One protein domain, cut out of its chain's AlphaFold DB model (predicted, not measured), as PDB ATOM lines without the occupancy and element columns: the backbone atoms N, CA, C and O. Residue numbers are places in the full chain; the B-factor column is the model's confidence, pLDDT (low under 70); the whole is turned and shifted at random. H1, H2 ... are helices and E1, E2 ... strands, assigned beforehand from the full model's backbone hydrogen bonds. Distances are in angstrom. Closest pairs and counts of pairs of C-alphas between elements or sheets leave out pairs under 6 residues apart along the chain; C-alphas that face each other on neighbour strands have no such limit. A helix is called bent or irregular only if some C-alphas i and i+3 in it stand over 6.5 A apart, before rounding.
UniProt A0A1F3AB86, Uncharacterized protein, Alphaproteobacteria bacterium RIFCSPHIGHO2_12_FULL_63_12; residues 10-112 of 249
ATOM      1  N   THR A  10     138.572 162.202 119.292       45.28
ATOM      2  CA  THR A  10     138.116 162.861 118.060       45.28
ATOM      3  C   THR A  10     136.717 162.423 117.618       45.28
ATOM      4  O   THR A  10     135.957 163.231 117.091       45.28
ATOM      5  N   ASP A  11     136.342 161.170 117.868       47.16
ATOM      6  CA  ASP A  11     135.107 160.586 117.333       47.16
ATOM      7  C   ASP A  11     133.894 160.926 118.212       47.16
ATOM      8  O   ASP A  11     132.784 161.123 117.714       47.16
ATOM      9  N   LEU A  12     134.127 161.076 119.520       47.59
ATOM     10  CA  LEU A  12     133.144 161.544 120.502       47.59
ATOM     11  C   LEU A  12     132.830 163.042 120.344       47.59
ATOM     12  O   LEU A  12     131.688 163.460 120.529       47.59
ATOM     13  N   SER A  13     133.824 163.848 119.959       51.88
ATOM     14  CA  SER A  13     133.686 165.306 119.837       51.88
ATOM     15  C   SER A  13     133.033 165.748 118.521       51.88
ATOM     16  O   SER A  13     132.231 166.680 118.524       51.88
ATOM     17  N   TYR A  14     133.285 165.066 117.397       45.66
ATOM     18  CA  TYR A  14     132.879 165.563 116.073       45.66
ATOM     19  C   TYR A  14     131.358 165.585 115.822       45.66
ATOM     20  O   TYR A  14     130.848 166.526 115.215       45.66
ATOM     21  N   ARG A  15     130.597 164.585 116.296       51.84
ATOM     22  CA  ARG A  15     129.165 164.443 115.944       51.84
ATOM     23  C   ARG A  15     128.212 165.402 116.662       51.84
ATOM     24  O   ARG A  15     127.135 165.661 116.133       51.84
ATOM     25  N   LYS A  16     128.565 165.895 117.851       59.97
ATOM     26  CA  LYS A  16     127.690 166.773 118.657       59.97
ATOM     27  C   LYS A  16     128.371 168.044 119.156       59.97
ATOM     28  O   LYS A  16     127.698 169.050 119.332       59.97
ATOM     29  N   LEU A  17     129.691 168.020 119.333       64.94
ATOM     30  CA  LEU A  17     130.480 169.165 119.790       64.94
ATOM     31  C   LEU A  17     131.373 169.745 118.684       64.94
ATOM     32  O   LEU A  17     132.182 170.620 118.968       64.94
ATOM     33  N   GLY A  18     131.234 169.296 117.431       67.38
ATOM     34  CA  GLY A  18     132.177 169.606 116.351       67.38
ATOM     35  C   GLY A  18     132.380 171.101 116.092       67.38
ATOM     36  O   GLY A  18     133.514 171.530 115.894       67.38
ATOM     37  N   ASN A  19     131.315 171.908 116.148       68.69
ATOM     38  CA  ASN A  19     131.436 173.364 115.997       68.69
ATOM     39  C   ASN A  19     132.116 173.997 117.212       68.69
ATOM     40  O   ASN A  19     133.061 174.758 117.054       68.69
ATOM     41  N   LEU A  20     131.724 173.591 118.422       72.06
ATOM     42  CA  LEU A  20     132.328 174.098 119.648       72.06
ATOM     43  C   LEU A  20     133.820 173.744 119.744       72.06
ATOM     44  O   LEU A  20     134.636 174.589 120.094       72.06
ATOM     45  N   PHE A  21     134.206 172.516 119.391       75.44
ATOM     46  CA  PHE A  21     135.613 172.111 119.367       75.44
ATOM     47  C   PHE A  21     136.411 172.898 118.330       75.44
ATOM     48  O   PHE A  21     137.559 173.242 118.588       75.44
ATOM     49  N   ARG A  22     135.812 173.216 117.179       75.00
ATOM     50  CA  ARG A  22     136.462 174.037 116.152       75.00
ATOM     51  C   ARG A  22     136.655 175.486 116.605       75.00
ATOM     52  O   ARG A  22     137.668 176.084 116.266       75.00
ATOM     53  N   GLU A  23     135.693 176.036 117.336       80.12
ATOM     54  CA  GLU A  23     135.664 177.452 117.719       80.12
ATOM     55  C   GLU A  23     136.378 177.749 119.040       80.12
ATOM     56  O   GLU A  23     136.817 178.876 119.247       80.12
ATOM     57  N   GLN A  24     136.496 176.770 119.943       80.88
ATOM     58  CA  GLN A  24     136.987 177.009 121.307       80.88
ATOM     59  C   GLN A  24     138.228 176.196 121.683       80.88
ATOM     60  O   GLN A  24     138.963 176.604 122.585       80.88
ATOM     61  N   ILE A  25     138.499 175.073 121.008       84.81
ATOM     62  CA  ILE A  25     139.607 174.170 121.352       84.81
ATOM     63  C   ILE A  25     140.744 174.296 120.338       84.81
ATOM     64  O   ILE A  25     140.542 174.322 119.125       84.81
ATOM     65  N   ASN A  26     141.977 174.335 120.840       85.50
ATOM     66  CA  ASN A  26     143.173 174.334 120.013       85.50
ATOM     67  C   ASN A  26     143.437 172.929 119.458       85.50
ATOM     68  O   ASN A  26     144.095 172.092 120.084       85.50
ATOM     69  N   THR A  27     142.930 172.676 118.256       83.56
ATOM     70  CA  THR A  27     143.051 171.381 117.578       83.56
ATOM     71  C   THR A  27     144.497 170.991 117.264       83.56
ATOM     72  O   THR A  27     144.789 169.798 117.219       83.56
ATOM     73  N   SER A  28     145.432 171.946 117.136       84.75
ATOM     74  CA  SER A  28     146.852 171.640 116.886       84.75
ATOM     75  C   SER A  28     147.553 171.012 118.093       84.75
ATOM     76  O   SER A  28     148.556 170.318 117.944       84.75
ATOM     77  N   ARG A  29     147.011 171.216 119.300       83.81
ATOM     78  CA  ARG A  29     147.548 170.667 120.554       83.81
ATOM     79  C   ARG A  29     146.753 169.480 121.084       83.81
ATOM     80  O   ARG A  29     147.049 168.992 122.170       83.81
ATOM     81  N   LEU A  30     145.785 168.973 120.322       83.31
ATOM     82  CA  LEU A  30     144.928 167.867 120.754       83.31
ATOM     83  C   LEU A  30     145.718 166.573 121.013       83.31
ATOM     84  O   LEU A  30     145.340 165.783 121.868       83.31
ATOM     85  N   GLN A  31     146.857 166.393 120.338       81.81
ATOM     86  CA  GLN A  31     147.807 165.298 120.583       81.81
ATOM     87  C   GLN A  31     148.423 165.298 121.991       81.81
ATOM     88  O   GLN A  31     148.896 164.264 122.448       81.81
ATOM     89  N   PHE A  32     148.421 166.446 122.670       83.81
ATOM     90  CA  PHE A  32     148.895 166.577 124.044       83.81
ATOM     91  C   PHE A  32     147.754 166.497 125.057       83.81
ATOM     92  O   PHE A  32     148.024 166.576 126.249       83.81
ATOM     93  N   ALA A  33     146.497 166.385 124.617       85.75
ATOM     94  CA  ALA A  33     145.349 166.324 125.509       85.75
ATOM     95  C   ALA A  33     145.339 165.017 126.314       85.75
ATOM     96  O   ALA A  33     145.663 163.949 125.795       85.75
ATOM     97  N   ASP A  34     144.908 165.101 127.570       87.50
ATOM     98  CA  ASP A  34     144.777 163.933 128.437       87.50
ATOM     99  C   ASP A  34     143.318 163.505 128.518       87.50
ATOM    100  O   ASP A  34     142.445 164.307 128.852       87.50
ATOM    101  N   LEU A  35     143.062 162.221 128.274       87.69
ATOM    102  CA  LEU A  35     141.754 161.604 128.461       87.69
ATOM    103  C   LEU A  35     141.814 160.631 129.639       87.69
ATOM    104  O   LEU A  35     142.586 159.670 129.617       87.69
ATOM    105  N   ARG A  36     140.989 160.853 130.662       87.94
ATOM    106  CA  ARG A  36     140.893 159.991 131.848       87.94
ATOM    107  C   ARG A  36     139.447 159.610 132.129       87.94
ATOM    108  O   ARG A  36     138.527 160.386 131.892       87.94
ATOM    109  N   TYR A  37     139.259 158.411 132.670       87.12
ATOM    110  CA  TYR A  37     137.968 157.954 133.169       87.12
ATOM    111  C   TYR A  37     137.930 158.062 134.694       87.12
ATOM    112  O   TYR A  37     138.769 157.480 135.383       87.12
ATOM    113  N   TYR A  38     136.949 158.797 135.215       87.25
ATOM    114  CA  TYR A  38     136.701 158.943 136.640       87.25
ATOM    115  C   TYR A  38     135.593 157.982 137.081       87.25
ATOM    116  O   TYR A  38     134.405 158.243 136.889       87.25
ATOM    117  N   SER A  39     135.993 156.858 137.678       83.38
ATOM    118  CA  SER A  39     135.096 155.743 138.005       83.38
ATOM    119  C   SER A  39     134.028 156.086 139.043       83.38
ATOM    120  O   SER A  39     132.887 155.668 138.880       83.38
ATOM    121  N   ASN A  40     134.363 156.869 140.071       82.75
ATOM    122  CA  ASN A  40     133.446 157.181 141.173       82.75
ATOM    123  C   ASN A  40     132.195 157.937 140.698       82.75
ATOM    124  O   ASN A  40     131.078 157.623 141.092       82.75
ATOM    125  N   ARG A  41     132.377 158.916 139.802       80.06
ATOM    126  CA  ARG A  41     131.272 159.685 139.205       80.06
ATOM    127  C   ARG A  41     130.812 159.145 137.852       80.06
ATOM    128  O   ARG A  41     129.892 159.711 137.279       80.06
ATOM    129  N   GLN A  42     131.446 158.084 137.349       83.81
ATOM    130  CA  GLN A  42     131.274 157.551 135.993       83.81
ATOM    131  C   GLN A  42     131.370 158.641 134.917       83.81
ATOM    132  O   GLN A  42     130.481 158.813 134.088       83.81
ATOM    133  N   GLN A  43     132.456 159.411 134.943       84.19
ATOM    134  CA  GLN A  43     132.653 160.551 134.044       84.19
ATOM    135  C   GLN A  43     133.891 160.362 133.172       84.19
ATOM    136  O   GLN A  43     134.950 159.956 133.650       84.19
ATOM    137  N   LEU A  44     133.775 160.688 131.887       86.88
ATOM    138  CA  LEU A  44     134.919 160.811 130.988       86.88
ATOM    139  C   LEU A  44     135.416 162.256 131.024       86.88
ATOM    140  O   LEU A  44     134.628 163.178 130.832       86.88
ATOM    141  N   MET A  45     136.708 162.458 131.270       87.69
ATOM    142  CA  MET A  45     137.329 163.770 131.430       87.69
ATOM    143  C   MET A  45     138.426 163.962 130.384       87.69
ATOM    144  O   MET A  45     139.384 163.193 130.344       87.69
ATOM    145  N   LEU A  46     138.293 164.998 129.560       87.88
ATOM    146  CA  LEU A  46     139.270 165.411 128.558       87.88
ATOM    147  C   LEU A  46     139.854 166.772 128.947       87.88
ATOM    148  O   LEU A  46     139.154 167.783 128.892       87.88
ATOM    149  N   ALA A  47     141.133 166.802 129.311       88.56
ATOM    150  CA  ALA A  47     141.881 168.035 129.530       88.56
ATOM    151  C   ALA A  47     142.597 168.441 128.235       88.56
ATOM    152  O   ALA A  47     143.435 167.701 127.718       88.56
ATOM    153  N   CYS A  48     142.269 169.616 127.707       88.88
ATOM    154  CA  CYS A  48     142.763 170.132 126.435       88.88
ATOM    155  C   CYS A  48     143.026 171.643 126.510       88.88
ATOM    156  O   CYS A  48     142.674 172.307 127.483       88.88
ATOM    157  N   SER A  49     143.697 172.183 125.497       88.75
ATOM    158  CA  SER A  49     144.020 173.610 125.412       88.75
ATOM    159  C   SER A  49     142.929 174.376 124.667       88.75
ATOM    160  O   SER A  49     142.502 173.939 123.598       88.75
ATOM    161  N   ALA A  50     142.515 175.537 125.178       86.50
ATOM    162  CA  ALA A  50     141.721 176.491 124.406       86.50
ATOM    163  C   ALA A  50     142.542 177.104 123.259       86.50
ATOM    164  O   ALA A  50     143.778 177.103 123.283       86.50
ATOM    165  N   ILE A  51     141.858 177.668 122.261       85.88
ATOM    166  CA  ILE A  51     142.512 178.465 121.212       85.88
ATOM    167  C   ILE A  51     143.322 179.603 121.852       85.88
ATOM    168  O   ILE A  51     142.855 180.278 122.764       85.88
ATOM    169  N   GLY A  52     144.554 179.799 121.376       84.06
ATOM    170  CA  GLY A  52     145.444 180.862 121.856       84.06
ATOM    171  C   GLY A  52     146.264 180.522 123.105       84.06
ATOM    172  O   GLY A  52     147.106 181.326 123.487       84.06
ATOM    173  N   THR A  53     146.092 179.339 123.708       84.81
ATOM    174  CA  THR A  53     146.936 178.880 124.824       84.81
ATOM    175  C   THR A  53     147.641 177.555 124.533       84.81
ATOM    176  O   THR A  53     147.220 176.751 123.693       84.81
ATOM    177  N   THR A  54     148.746 177.336 125.243       85.19
ATOM    178  CA  THR A  54     149.501 176.081 125.267       85.19
ATOM    179  C   THR A  54     149.203 175.227 126.496       85.19
ATOM    180  O   THR A  54     149.465 174.023 126.454       85.19
ATOM    181  N   ALA A  55     148.649 175.828 127.554       85.69
ATOM    182  CA  ALA A  55     148.223 175.134 128.764       85.69
ATOM    183  C   ALA A  55     146.901 174.387 128.524       85.69
ATOM    184  O   ALA A  55     146.102 174.760 127.660       85.69
ATOM    185  N   LYS A  56     146.654 173.316 129.278       85.38
ATOM    186  CA  LYS A  56     145.402 172.543 129.283       85.38
ATOM    187  C   LYS A  56     144.360 173.218 130.175       85.38
ATOM    188  O   LYS A  56     143.933 172.677 131.193       85.38
ATOM    189  N   ASN A  57     143.959 174.420 129.783       85.44
ATOM    190  CA  ASN A  57     143.011 175.255 130.519       85.44
ATOM    191  C   ASN A  57     141.532 174.915 130.248       85.44
ATOM    192  O   ASN A  57     140.640 175.565 130.781       85.44
ATOM    193  N   ARG A  58     141.234 173.911 129.413       86.31
ATOM    194  CA  ARG A  58     139.865 173.466 129.126       86.31
ATOM    195  C   ARG A  58     139.662 172.034 129.570       86.31
ATOM    196  O   ARG A  58     140.384 171.128 129.161       86.31
ATOM    197  N   LEU A  59     138.617 171.824 130.359       85.44
ATOM    198  CA  LEU A  59     138.175 170.506 130.779       85.44
ATOM    199  C   LEU A  59     136.806 170.216 130.172       85.44
ATOM    200  O   LEU A  59     135.814 170.844 130.531       85.44
ATOM    201  N   VAL A  60     136.751 169.239 129.275       86.00
ATOM    202  CA  VAL A  60     135.502 168.724 128.713       86.00
ATOM    203  C   VAL A  60     135.157 167.437 129.447       86.00
ATOM    204  O   VAL A  60     135.923 166.477 129.420       86.00
ATOM    205  N   THR A  61     134.011 167.408 130.113       85.56
ATOM    206  CA  THR A  61     133.527 166.226 130.827       85.56
ATOM    207  C   THR A  61     132.233 165.713 130.222       85.56
ATOM    208  O   THR A  61     131.340 166.501 129.905       85.56
ATOM    209  N   MET A  62     132.124 164.395 130.113       83.44
ATOM    210  CA  MET A  62     130.909 163.692 129.727       83.44
ATOM    211  C   MET A  62     130.464 162.808 130.885       83.44
ATOM    212  O   MET A  62     131.249 161.997 131.380       83.44
ATOM    213  N   ASP A  63     129.212 162.957 131.301       80.62
ATOM    214  CA  ASP A  63     128.612 162.075 132.298       80.62
ATOM    215  C   ASP A  63     128.072 160.797 131.645       80.62
ATOM    216  O   ASP A  63     127.294 160.870 130.689       80.62
ATOM    217  N   LEU A  64     128.505 159.635 132.144       74.62
ATOM    218  CA  LEU A  64     128.058 158.320 131.680       74.62
ATOM    219  C   LEU A  64     126.971 157.717 132.582       74.62
ATOM    220  O   LEU A  64     126.352 156.734 132.170       74.62
ATOM    221  N   ASN A  65     126.690 158.308 133.757       69.25
ATOM    222  CA  ASN A  65     125.556 157.947 134.615       69.25
ATOM    223  C   ASN A  65     124.243 158.400 133.950       69.25
ATOM    224  O   ASN A  65     123.603 159.385 134.329       69.25
ATOM    225  N   ARG A  66     123.855 157.705 132.884       59.44
ATOM    226  CA  ARG A  66     122.708 158.049 132.049       59.44
ATOM    227  C   ARG A  66     121.400 157.742 132.777       59.44
ATOM    228  O   ARG A  66     121.158 156.607 133.177       59.44
ATOM    229  N   ARG A  67     120.498 158.724 132.821       56.44
ATOM    230  CA  ARG A  67     119.053 158.457 132.830       56.44
ATOM    231  C   ARG A  67     118.540 158.563 131.391       56.44
ATOM    232  O   ARG A  67     118.991 159.428 130.639       56.44
ATOM    233  N   GLU A  68     117.674 157.642 130.968       53.50
ATOM    234  CA  GLU A  68     117.185 157.574 129.578       53.50
ATOM    235  C   GLU A  68     116.497 158.863 129.101       53.50
ATOM    236  O   GLU A  68     116.538 159.162 127.910       53.50
ATOM    237  N   ASP A  69     115.938 159.637 130.030       53.62
ATOM    238  CA  ASP A  69     115.151 160.856 129.823       53.62
ATOM    239  C   ASP A  69     115.983 162.122 129.543       53.62
ATOM    240  O   ASP A  69     115.501 163.031 128.870       53.62
ATOM    241  N   LEU A  70     117.222 162.204 130.041       53.38
ATOM    242  CA  LEU A  70     118.024 163.442 130.035       53.38
ATOM    243  C   LEU A  70     119.136 163.478 128.972       53.38
ATOM    244  O   LEU A  70     119.764 164.520 128.777       53.38
ATOM    245  N   GLY A  71     119.356 162.376 128.252       61.91
ATOM    246  CA  GLY A  71     120.365 162.291 127.193       61.91
ATOM    247  C   GLY A  71     121.817 162.391 127.693       61.91
ATOM    248  O   GLY A  71     122.110 162.197 128.869       61.91
ATOM    249  N   GLU A  72     122.749 162.645 126.771       64.75
ATOM    250  CA  GLU A  72     124.180 162.807 127.071       64.75
ATOM    251  C   GLU A  72     124.463 164.219 127.604       64.75
ATOM    252  O   GLU A  72     124.212 165.206 126.905       64.75
ATOM    253  N   ARG A  73     125.030 164.325 128.813       72.19
ATOM    254  CA  ARG A  73     125.389 165.615 129.413       72.19
ATOM    255  C   ARG A  73     126.869 165.910 129.210       72.19
ATOM    256  O   ARG A  73     127.734 165.280 129.819       72.19
ATOM    257  N   TRP A  74     127.127 166.920 128.390       76.31
ATOM    258  CA  TRP A  74     128.450 167.489 128.179       76.31
ATOM    259  C   TRP A  74     128.593 168.759 129.011       76.31
ATOM    260  O   TRP A  74     127.704 169.611 129.010       76.31
ATOM    261  N   VAL A  75     129.701 168.876 129.733       78.31
ATOM    262  CA  VAL A  75     130.047 170.072 130.503       78.31
ATOM    263  C   VAL A  75     131.451 170.488 130.114       78.31
ATOM    264  O   VAL A  75     132.352 169.654 130.047       78.31
ATOM    265  N   ILE A  76     131.627 171.776 129.852       80.69
ATOM    266  CA  ILE A  76     132.925 172.370 129.558       80.69
ATOM    267  C   ILE A  76     133.207 173.344 130.684       80.69
ATOM    268  O   ILE A  76     132.384 174.205 130.983       80.69
ATOM    269  N   ALA A  77     134.352 173.168 131.324       78.44
ATOM    270  CA  ALA A  77     134.816 174.032 132.387       78.44
ATOM    271  C   ALA A  77     136.150 174.655 131.984       78.44
ATOM    272  O   ALA A  77     137.027 173.978 131.439       78.44
ATOM    273  N   ASP A  78     136.287 175.941 132.280       78.69
ATOM    274  CA  ASP A  78     137.586 176.589 132.338       78.69
ATOM    275  C   ASP A  78     138.340 176.112 133.575       78.69
ATOM    276  O   ASP A  78     137.776 175.921 134.657       78.69
ATOM    277  N   ARG A  79     139.625 175.867 133.381       76.62
ATOM    278  CA  ARG A  79     140.609 175.615 134.423       76.62
ATOM    279  C   ARG A  79     141.760 176.586 134.211       76.62
ATOM    280  O   ARG A  79     141.892 177.153 133.132       76.62
ATOM    281  N   ASP A  80     142.576 176.759 135.237       73.31
ATOM    282  CA  ASP A  80     143.749 177.623 135.162       73.31
ATOM    283  C   ASP A  80     144.842 176.983 134.271       73.31
ATOM    284  O   ASP A  80     144.578 176.365 133.236       73.31
ATOM    285  N   ASN A  81     146.108 177.103 134.657       75.25
ATOM    286  CA  ASN A  81     147.241 176.664 133.849       75.25
ATOM    287  C   ASN A  81     147.678 175.233 134.177       75.25
ATOM    288  O   ASN A  81     148.743 175.011 134.744       75.25
ATOM    289  N   ASN A  82     146.867 174.254 133.779       81.62
ATOM    290  CA  ASN A  82     147.210 172.843 133.961       81.62
ATOM    291  C   ASN A  82     148.060 172.316 132.797       81.62
ATOM    292  O   ASN A  82     147.806 172.628 131.637       81.62
ATOM    293  N   GLU A  83     149.028 171.457 133.079       84.50
ATOM    294  CA  GLU A  83     149.838 170.747 132.083       84.50
ATOM    295  C   GLU A  83     149.510 169.259 131.999       84.50
ATOM    296  O   GLU A  83     149.712 168.634 130.954       84.50
ATOM    297  N   SER A  84     148.973 168.680 133.072       84.31
ATOM    298  CA  SER A  84     148.642 167.258 133.119       84.31
ATOM    299  C   SER A  84     147.350 166.986 133.878       84.31
ATOM    300  O   SER A  84     147.003 167.698 134.818       84.31
ATOM    301  N   LEU A  85     146.645 165.934 133.456       86.88
ATOM    302  CA  LEU A  85     145.550 165.313 134.196       86.88
ATOM    303  C   LEU A  85     145.946 163.878 134.575       86.88
ATOM    304  O   LEU A  85     146.099 162.991 133.720       86.88
ATOM    305  N   CYS A  86     146.079 163.635 135.874       87.06
ATOM    306  CA  CYS A  86     146.382 162.331 136.450       87.06
ATOM    307  C   CYS A  86     145.276 161.882 137.417       87.06
ATOM    308  O   CYS A  86     144.332 162.615 137.703       87.06
ATOM    309  N   MET A  87     145.351 160.627 137.862       88.19
ATOM    310  CA  MET A  87     144.415 160.057 138.830       88.19
ATOM    311  C   MET A  87     145.205 159.661 140.071       88.19
ATOM    312  O   MET A  87     146.064 158.780 139.987       88.19
ATOM    313  N   ARG A  88     144.910 160.275 141.215       87.62
ATOM    314  CA  ARG A  88     145.510 159.912 142.500       87.62
ATOM    315  C   ARG A  88     144.579 159.005 143.276       87.62
ATOM    316  O   ARG A  88     143.372 159.212 143.333       87.62
ATOM    317  N   LYS A  89     145.155 158.010 143.935       86.38
ATOM    318  CA  LYS A  89     144.429 157.165 144.875       86.38
ATOM    319  C   LYS A  89     144.199 157.917 146.194       86.38
ATOM    320  O   LYS A  89     145.145 158.392 146.822       86.38
ATOM    321  N   SER A  90     142.939 158.053 146.588       84.62
ATOM    322  CA  SER A  90     142.518 158.600 147.879       84.62
ATOM    323  C   SER A  90     142.748 157.598 149.015       84.62
ATOM    324  O   SER A  90     142.992 156.416 148.761       84.62
ATOM    325  N   ALA A  91     142.617 158.067 150.260       82.75
ATOM    326  CA  ALA A  91     142.660 157.231 151.462       82.75
ATOM    327  C   ALA A  91     141.635 156.082 151.400       82.75
ATOM    328  O   ALA A  91     141.952 154.952 151.759       82.75
ATOM    329  N   ASP A  92     140.464 156.333 150.809       84.44
ATOM    330  CA  ASP A  92     139.391 155.342 150.628       84.44
ATOM    331  C   ASP A  92     139.596 154.421 149.408       84.44
ATOM    332  O   ASP A  92     138.663 153.790 148.922       84.44
ATOM    333  N   ASN A  93     140.812 154.364 148.855       82.69
ATOM    334  CA  ASN A  93     141.157 153.638 147.626       82.69
ATOM    335  C   ASN A  93     140.415 154.091 146.350       82.69
ATOM    336  O   ASN A  93     140.491 153.414 145.324       82.69
ATOM    337  N   ILE A  94     139.760 155.250 146.375       85.06
ATOM    338  CA  ILE A  94     139.075 155.834 145.214       85.06
ATOM    339  C   ILE A  94     140.079 156.615 144.359       85.06
ATOM    340  O   ILE A  94     140.866 157.395 144.887       85.06
ATOM    341  N   LEU A  95     140.052 156.434 143.038       84.31
ATOM    342  CA  LEU A  95     140.856 157.234 142.109       84.31
ATOM    343  C   LEU A  95     140.185 158.588 141.866       84.31
ATOM    344  O   LEU A  95     139.118 158.633 141.263       84.31
ATOM    345  N   ILE A  96     140.825 159.669 142.299       87.94
ATOM    346  CA  ILE A  96     140.353 161.053 142.192       87.94
ATOM    347  C   ILE A  96     141.198 161.795 141.143       87.94
ATOM    348  O   ILE A  96     142.421 161.632 141.142       87.94
ATOM    349  N   PRO A  97     140.589 162.597 140.250       88.19
ATOM    350  CA  PRO A  97     141.339 163.390 139.281       88.19
ATOM    351  C   PRO A  97     142.184 164.475 139.960       88.19
ATOM    352  O   PRO A  97     141.710 165.177 140.856       88.19
ATOM    353  N   GLU A  98     143.411 164.650 139.480       87.50
ATOM    354  CA  GLU A  98     144.329 165.716 139.881       87.50
ATOM    355  C   GLU A  98     144.933 166.406 138.668       87.50
ATOM    356  O   GLU A  98     145.178 165.782 137.632       87.50
ATOM    357  N   PHE A  99     145.184 167.700 138.823       86.69
ATOM    358  CA  PHE A  99     145.785 168.533 137.798       86.69
ATOM    359  C   PHE A  99     147.164 168.997 138.245       86.69
ATOM    360  O   PHE A  99     147.290 169.559 139.328       86.69
ATOM    361  N   GLY A 100     148.186 168.760 137.427       85.25
ATOM    362  CA  GLY A 100     149.530 169.293 137.655       85.25
ATOM    363  C   GLY A 100     149.766 170.538 136.810       85.25
ATOM    364  O   GLY A 100     149.387 170.532 135.636       85.25
ATOM    365  N   ASP A 101     150.389 171.570 137.373       85.00
ATOM    366  CA  ASP A 101     150.832 172.761 136.640       85.00
ATOM    367  C   ASP A 101     152.321 172.706 136.244       85.00
ATOM    368  O   ASP A 101     153.050 171.775 136.596       85.00
ATOM    369  N   ALA A 102     152.775 173.722 135.505       81.75
ATOM    370  CA  ALA A 102     154.163 173.852 135.050       81.75
ATOM    371  C   ALA A 102     155.172 174.069 136.195       81.75
ATOM    372  O   ALA A 102     156.371 173.854 136.020       81.75
ATOM    373  N   ALA A 103     154.704 174.520 137.363       83.31
ATOM    374  CA  ALA A 103     155.521 174.748 138.552       83.31
ATOM    375  C   ALA A 103     155.633 173.491 139.436       83.31
ATOM    376  O   ALA A 103     156.296 173.527 140.475       83.31
ATOM    377  N   GLY A 104     155.011 172.377 139.032       79.94
ATOM    378  CA  GLY A 104     154.995 171.125 139.784       79.94
ATOM    379  C   GLY A 104     154.005 171.119 140.951       79.94
ATOM    380  O   GLY A 104     154.094 170.240 141.810       79.94
ATOM    381  N   GLN A 105     153.074 172.074 141.007       82.69
ATOM    382  CA  GLN A 105     151.989 172.056 141.982       82.69
ATOM    383  C   GLN A 105     150.856 171.159 141.487       82.69
ATOM    384  O   GLN A 105     150.544 171.109 140.295       82.69
ATOM    385  N   PHE A 106     150.231 170.453 142.428       82.88
ATOM    386  CA  PHE A 106     149.096 169.580 142.166       82.88
ATOM    387  C   PHE A 106     147.824 170.149 142.783       82.88
ATOM    388  O   PHE A 106     147.792 170.533 143.952       82.88
ATOM    389  N   TRP A 107     146.759 170.135 141.993       80.94
ATOM    390  CA  TRP A 107     145.438 170.629 142.340       80.94
ATOM    391  C   TRP A 107     144.444 169.473 142.330       80.94
ATOM    392  O   TRP A 107     144.282 168.769 141.329       80.94
ATOM    393  N   HIS A 108     143.752 169.271 143.446       81.75
ATOM    394  CA  HIS A 108     142.735 168.233 143.556       81.75
ATOM    395  C   HIS A 108     141.485 168.623 142.752       81.75
ATOM    396  O   HIS A 108     140.890 169.678 142.961       81.75
ATOM    397  N   GLY A 109     141.066 167.762 141.822       74.00
ATOM    398  CA  GLY A 109     139.950 168.043 140.918       74.00
ATOM    399  C   GLY A 109     138.562 167.811 141.520       74.00
ATOM    400  O   GLY A 109     137.602 168.450 141.082       74.00
ATOM    401  N   ASP A 110     138.452 166.912 142.504       76.44
ATOM    402  CA  ASP A 110     137.217 166.626 143.242       76.44
ATOM    403  C   ASP A 110     137.377 167.033 144.712       76.44
ATOM    404  O   ASP A 110     137.940 166.296 145.523       76.44
ATOM    405  N   GLN A 111     136.915 168.239 145.036       69.81
ATOM    406  CA  GLN A 111     136.881 168.780 146.391       69.81
ATOM    407  C   GLN A 111     135.515 169.409 146.669       69.81
ATOM    408  O   GLN A 111     134.837 169.875 145.749       69.81
ATOM    409  N   ALA A 112     135.117 169.422 147.944       64.06
ATOM    410  CA  ALA A 112     133.886 170.075 148.383       64.06
ATOM    411  C   ALA A 112     133.941 171.590 148.122       64.06
ATOM    412  O   ALA A 112     133.024 172.144 147.523       64.06
TER     413      ALA A 112
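AT A GLANCE: This is residues 10 to 112 of the 249 residues of an uncharacterized protein of Alphaproteobacteria bacterium RIFCSPHIGHO2_12_FULL_63_12 (UniProt A0A1F3AB86). A twisted sheet of four strands, E1 to E4, stands partly face to face with a smaller sheet, E5 to E7, as a sandwich in which they meet through E1, E2, E5 and E6. Two short helices, H1 and H2, graze the larger sheet and stay apart from the smaller one. The printed part has 103 residues with two named helices, then seven strands, of mixed class. Each sheet, E1-E2-E3-E4 and E5-E6-E7, is a meander, each strand the antiparallel neighbour of the one before. The whole is compact, radius of gyration of the C-alphas 14.0 A, and flat, spanning 40 by 40 by 22 A.

HOW THE PARTS SIT: Start with H1, residues 10 to 24, and H2, residues 27 to 32: they are close but not clearly touching, closest at the C-alphas of Phe 21 and Thr 27, 7.7 A. Both are irregular: C-alphas 16 and 19 are 8.0 A apart, 28 and 31 7.4 A. O i to N i+4 pairs are within hydrogen-bond range in 6 of 11 cases in H1 and 0 of 2 in H2, where 2 of 3 O i to N i+3 pairs are. Next come E1, residues 34 to 38, and E2, 43 to 48, a hairpin with N 36 and O 45 at 2.9 A. E3, 58 to 63, has N 60 and O 46 of E2 at 2.8 A; E4, 73 to 78, has N 75 and O 61 of E3 at 2.9 A. In the second sheet, E5, 82 to 89, and E6, 95 to 101, have N 86 and O 98 at 2.9 A, and E7, 106 to 108, has N 107 and O 99 of E6 at 2.8 A. The closest C-alphas of E1 and E5 are Asp 34 and Leu 85, 6.0 A.

IN THESE COORDINATES: Find C-alpha 10 at (138.116, 162.861, 118.060); H1 runs 14.6 A from there. E5, 19.3 A long, begins at (147.210, 172.843, 133.961). E7 ends at C-alpha 108, (142.735, 168.233, 143.556).

THE WHOLE: The C-alphas farthest apart, Asp 69 and Ala 103, are 43.6 A apart. The printed part has no cut and no long link. Its mean pLDDT is 78.3, and residues 10 to 19, 65 to 72 and 111 to 112 are under 70.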